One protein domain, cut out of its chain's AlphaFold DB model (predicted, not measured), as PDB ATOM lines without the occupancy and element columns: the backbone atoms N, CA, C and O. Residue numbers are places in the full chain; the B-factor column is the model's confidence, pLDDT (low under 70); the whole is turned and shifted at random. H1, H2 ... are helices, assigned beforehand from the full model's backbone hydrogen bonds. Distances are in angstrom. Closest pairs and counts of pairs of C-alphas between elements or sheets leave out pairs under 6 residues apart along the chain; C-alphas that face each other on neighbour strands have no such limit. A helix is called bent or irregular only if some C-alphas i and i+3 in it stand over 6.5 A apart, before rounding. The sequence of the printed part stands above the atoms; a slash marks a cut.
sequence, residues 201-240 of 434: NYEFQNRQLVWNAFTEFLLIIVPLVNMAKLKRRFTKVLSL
ATOM      1  N   ASN A 201     149.708 123.893 118.071       65.50
ATOM      2  CA  ASN A 201     150.817 124.400 118.871       65.50
ATOM      3  C   ASN A 201     150.261 125.240 120.032       65.50
ATOM      4  O   ASN A 201     149.979 126.426 119.879       65.50
ATOM      5  N   TYR A 202     150.083 124.606 121.191       77.62
ATOM      6  CA  TYR A 202     149.608 125.250 122.416       77.62
ATOM      7  C   TYR A 202     150.694 126.068 123.128       77.62
ATOM      8  O   TYR A 202     150.434 126.603 124.195       77.62
ATOM      9  N   GLU A 203     151.905 126.203 122.579       83.38
ATOM     10  CA  GLU A 203     153.026 126.880 123.247       83.38
ATOM     11  C   GLU A 203     152.682 128.307 123.696       83.38
ATOM     12  O   GLU A 203     152.933 128.671 124.846       83.38
ATOM     13  N   PHE A 204     152.058 129.102 122.825       81.69
ATOM     14  CA  PHE A 204     151.690 130.482 123.153       81.69
ATOM     15  C   PHE A 204     150.531 130.558 124.151       81.69
ATOM     16  O   PHE A 204     150.596 131.340 125.098       81.69
ATOM     17  N   GLN A 205     149.511 129.710 123.996       86.75
ATOM     18  CA  GLN A 205     148.394 129.639 124.941       86.75
ATOM     19  C   GLN A 205     148.865 129.182 126.326       86.75
ATOM     20  O   GLN A 205     148.510 129.788 127.333       86.75
ATOM     21  N   ASN A 206     149.716 128.158 126.375       89.56
ATOM     22  CA  ASN A 206     150.261 127.615 127.612       89.56
ATOM     23  C   ASN A 206     151.147 128.642 128.319       89.56
ATOM     24  O   ASN A 206     151.050 128.787 129.533       89.56
ATOM     25  N   ARG A 207     151.959 129.410 127.580       92.81
ATOM     26  CA  ARG A 207     152.731 130.521 128.160       92.81
ATOM     27  C   ARG A 207     151.824 131.577 128.779       92.81
ATOM     28  O   ARG A 207     152.098 132.013 129.892       92.81
ATOM     29  N   GLN A 208     150.751 131.961 128.092       91.00
ATOM     30  CA  GLN A 208     149.828 132.971 128.604       91.00
ATOM     31  C   GLN A 208     149.065 132.482 129.839       91.00
ATOM     32  O   GLN A 208     148.925 133.226 130.806       91.00
ATOM     33  N   LEU A 209     148.622 131.222 129.834       95.06
ATOM     34  CA  LEU A 209     147.920 130.613 130.960       95.06
ATOM     35  C   LEU A 209     148.823 130.521 132.193       95.06
ATOM     36  O   LEU A 209     148.400 130.880 133.290       95.06
ATOM     37  N   VAL A 210     150.083 130.114 132.007       95.19
ATOM     38  CA  VAL A 210     151.075 130.065 133.089       95.19
ATOM     39  C   VAL A 210     151.353 131.458 133.644       95.19
ATOM     40  O   VAL A 210     151.358 131.624 134.860       95.19
ATOM     41  N   TRP A 211     151.549 132.466 132.787       94.88
ATOM     42  CA  TRP A 211     151.783 133.836 133.247       94.88
ATOM     43  C   TRP A 211     150.598 134.403 134.015       94.88
ATOM     44  O   TRP A 211     150.797 134.982 135.078       94.88
ATOM     45  N   ASN A 212     149.382 134.185 133.518       94.19
ATOM     46  CA  ASN A 212     148.171 134.649 134.181       94.19
ATOM     47  C   ASN A 212     147.999 134.000 135.565       94.19
ATOM     48  O   ASN A 212     147.842 134.704 136.563       94.19
ATOM     49  N   ALA A 213     148.126 132.671 135.641       95.06
ATOM     50  CA  ALA A 213     148.056 131.939 136.904       95.06
ATOM     51  C   ALA A 213     149.167 132.368 137.882       95.06
ATOM     52  O   ALA A 213     148.934 132.502 139.083       95.06
ATOM     53  N   PHE A 214     150.374 132.635 137.375       94.62
ATOM     54  CA  PHE A 214     151.480 133.135 138.185       94.62
ATOM     55  C   PHE A 214     151.194 134.530 138.758       94.62
ATOM     56  O   PHE A 214     151.465 134.768 139.933       94.62
ATOM     57  N   THR A 215     150.630 135.449 137.966       94.75
ATOM     58  CA  THR A 215     150.285 136.796 138.450       94.75
ATOM     59  C   THR A 215     149.145 136.779 139.458       94.75
ATOM     60  O   THR A 215     149.217 137.491 140.457       94.75
ATOM     61  N   GLU A 216     148.136 135.933 139.251       94.75
ATOM     62  CA  GLU A 216     147.030 135.752 140.194       94.75
ATOM     63  C   GLU A 216     147.541 135.230 141.545       94.75
ATOM     64  O   GLU A 216     147.237 135.788 142.600       94.75
ATOM     65  N   PHE A 217     148.428 134.234 141.515       93.44
ATOM     66  CA  PHE A 217     149.088 133.725 142.713       93.44
ATOM     67  C   PHE A 217     149.968 134.780 143.403       93.44
ATOM     68  O   PHE A 217     149.978 134.886 144.632       93.44
ATOM     69  N   LEU A 218     150.690 135.596 142.630       91.31
ATOM     70  CA  LEU A 218     151.543 136.653 143.168       91.31
ATOM     71  C   LEU A 218     150.725 137.745 143.874       91.31
ATOM     72  O   LEU A 218     151.151 138.227 144.921       91.31
ATOM     73  N   LEU A 219     149.541 138.093 143.359       90.88
ATOM     74  CA  LEU A 219     148.634 139.041 144.017       90.88
ATOM     75  C   LEU A 219     148.150 138.541 145.383       90.88
ATOM     76  O   LEU A 219     147.936 139.355 146.276       90.88
ATOM     77  N   ILE A 220     148.039 137.224 145.578       90.81
ATOM     78  CA  ILE A 220     147.699 136.630 146.881       90.81
ATOM     79  C   ILE A 220     148.917 136.636 147.816       90.81
ATOM     80  O   ILE A 220     148.789 136.895 149.012       90.81
ATOM     81  N   ILE A 221     150.116 136.379 147.291       88.56
ATOM     82  CA  ILE A 221     151.339 136.319 148.102       88.56
ATOM     83  C   ILE A 221     151.824 137.699 148.532       88.56
ATOM     84  O   ILE A 221     152.241 137.856 149.677       88.56
ATOM     85  N   VAL A 222     151.827 138.689 147.638       88.06
ATOM     86  CA  VAL A 222     152.451 139.999 147.892       88.06
ATOM     87  C   VAL A 222     151.927 140.662 149.177       88.06
ATOM     88  O   VAL A 222     152.766 141.097 149.968       88.06
ATOM     89  N   PRO A 223     150.612 140.678 149.470       86.81
ATOM     90  CA  PRO A 223     150.084 141.208 150.730       86.81
ATOM     91  C   PRO A 223     150.448 140.372 151.967       86.81
ATOM     92  O   PRO A 223     150.550 140.913 153.065       86.81
ATOM     93  N   LEU A 224     150.657 139.060 151.810       83.31
ATOM     94  CA  LEU A 224     151.019 138.154 152.907       83.31
ATOM     95  C   LEU A 224     152.509 138.235 153.272       83.31
ATOM     96  O   LEU A 224     152.901 137.884 154.388       83.31
ATOM     97  N   VAL A 225     153.364 138.701 152.356       82.12
ATOM     98  CA  VAL A 225     154.797 138.848 152.619       82.12
ATOM     99  C   VAL A 225     155.068 140.213 153.245       82.12
ATOM    100  O   VAL A 225     155.099 141.246 152.581       82.12
ATOM    101  N   ASN A 226     155.377 140.214 154.541       78.25
ATOM    102  CA  ASN A 226     155.841 141.415 155.223       78.25
ATOM    103  C   ASN A 226     157.229 141.834 154.684       78.25
ATOM    104  O   ASN A 226     158.270 141.263 155.038       78.25
ATOM    105  N   MET A 227     157.237 142.861 153.829       78.00
ATOM    106  CA  MET A 227     158.439 143.409 153.191       78.00
ATOM    107  C   MET A 227     159.501 143.867 154.202       78.00
ATOM    108  O   MET A 227     160.696 143.773 153.917       78.00
ATOM    109  N   ALA A 228     159.103 144.328 155.394       72.06
ATOM    110  CA  ALA A 228     160.035 144.768 156.431       72.06
ATOM    111  C   ALA A 228     160.797 143.584 157.051       72.06
ATOM    112  O   ALA A 228     162.017 143.660 157.240       72.06
ATOM    113  N   LYS A 229     160.111 142.453 157.277       74.12
ATOM    114  CA  LYS A 229     160.735 141.212 157.767       74.12
ATOM    115  C   LYS A 229     161.728 140.655 156.752       74.12
ATOM    116  O   LYS A 229     162.855 140.318 157.121       74.12
ATOM    117  N   LEU A 230     161.347 140.611 155.473       79.06
ATOM    118  CA  LEU A 230     162.220 140.110 154.410       79.06
ATOM    119  C   LEU A 230     163.460 140.995 154.235       79.06
ATOM    120  O   LEU A 230     164.569 140.469 154.195       79.06
ATOM    121  N   LYS A 231     163.301 142.326 154.240       77.50
ATOM    122  CA  LYS A 231     164.434 143.265 154.203       77.50
ATOM    123  C   LYS A 231     165.383 143.052 155.379       77.50
ATOM    124  O   LYS A 231     166.582 142.967 155.156       77.50
ATOM    125  N   ARG A 232     164.876 142.882 156.607       74.50
ATOM    126  CA  ARG A 232     165.711 142.645 157.800       74.50
ATOM    127  C   ARG A 232     166.453 141.305 157.760       74.50
ATOM    128  O   ARG A 232     167.576 141.208 158.247       74.50
ATOM    129  N   ARG A 233     165.833 140.256 157.209       77.06
ATOM    130  CA  ARG A 233     166.489 138.953 156.995       77.06
ATOM    131  C   ARG A 233     167.544 139.050 155.897       77.06
ATOM    132  O   ARG A 233     168.654 138.569 156.096       77.06
ATOM    133  N   PHE A 234     167.227 139.724 154.794       77.75
ATOM    134  CA  PHE A 234     168.138 139.919 153.673       77.75
ATOM    135  C   PHE A 234     169.350 140.768 154.064       77.75
ATOM    136  O   PHE A 234     170.474 140.378 153.774       77.75
ATOM    137  N   THR A 235     169.159 141.868 154.801       74.12
ATOM    138  CA  THR A 235     170.271 142.697 155.290       74.12
ATOM    139  C   THR A 235     171.133 141.969 156.311       74.12
ATOM    140  O   THR A 235     172.343 142.126 156.251       74.12
ATOM    141  N   LYS A 236     170.563 141.130 157.191       72.50
ATOM    142  CA  LYS A 236     171.348 140.285 158.112       72.50
ATOM    143  C   LYS A 236     172.178 139.229 157.384       72.50
ATOM    144  O   LYS A 236     173.311 138.989 157.778       72.50
ATOM    145  N   VAL A 237     171.628 138.588 156.351       76.38
ATOM    146  CA  VAL A 237     172.364 137.594 155.549       76.38
ATOM    147  C   VAL A 237     173.446 138.275 154.709       76.38
ATOM    148  O   VAL A 237     174.575 137.799 154.681       76.38
ATOM    149  N   LEU A 238     173.127 139.417 154.094       73.62
ATOM    150  CA  LEU A 238     174.064 140.219 153.306       73.62
ATOM    151  C   LEU A 238     175.163 140.855 154.174       73.62
ATOM    152  O   LEU A 238     176.311 140.933 153.756       73.62
ATOM    153  N   SER A 239     174.850 141.279 155.402       65.81
ATOM    154  CA  SER A 239     175.865 141.754 156.344       65.81
ATOM    155  C   SER A 239     176.728 140.604 156.857       65.81
ATOM    156  O   SER A 239     177.910 140.807 157.082       65.81
ATOM    157  N   LEU A 240     176.192 139.387 157.003       66.12
ATOM    158  CA  LEU A 240     176.997 138.228 157.404       66.12
ATOM    159  C   LEU A 240     178.031 137.846 156.333       66.12
ATOM    160  O   LEU A 240     179.130 137.416 156.668       66.12
TER     161      LEU A 240
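AT A GLANCE: This is residues 201 to 240 of the 434 residues of the protein "Peroxin-2" of Geotrichum candidum (UniProt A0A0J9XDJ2). A long helix, H1, and a shorter one, H2, follow each other through a tight turn at residues 225 to 226 and make a wide, open L, with nothing packed between its two arms. The L is thin and lies nearly in one plane, with spans of 49 by 21 by 5 A. The printed part has 40 residues with two named helices, H1 then H2, and no named strand; the class is all helix. The whole is extended, with a radius of gyration of the C-alphas of 16.1 A.

IN THESE COORDINATES: The longest helix is H1, residues 203 to 224, with 22 residues and 31.8 A from first to last C-alpha. It begins with the C-alpha of Glu 203 at (153.026, 126.880, 123.247) and ends with that of Leu 224 at (151.019, 138.154, 152.907). H1 is neither bent nor irregular, but only just: C-alphas 220 and 223 are 6.4 A apart. H2 holds residues 227 to 240, 19.7 A long, and ends with the C-alpha of Leu 240 at (176.997, 138.228, 157.404).

HOW THE PARTS SIT: From H1 a tight link of two residues, Val 225 and Asn 226, leads to H2. By their C-alphas H1 and H2 are apart, with no C-alpha of the one within 8 A of the other. In H2 every O i to N i+4 pair is within hydrogen-bond range; in H1 16 of 18 are.

THE WHOLE: The C-alphas of Asn 201 and Leu 240, the two farthest apart, are 48.6 A from each other. Residues 201 to 240 stand free, with no C-alphas 8 or more residues apart along the chain within 10 A of each other. The printed part has no cut and no long link. The mean pLDDT of the printed part is 83.5, with 91 for H1 and 74 for H2; residue 201 and residues 239 to 240 are under 70.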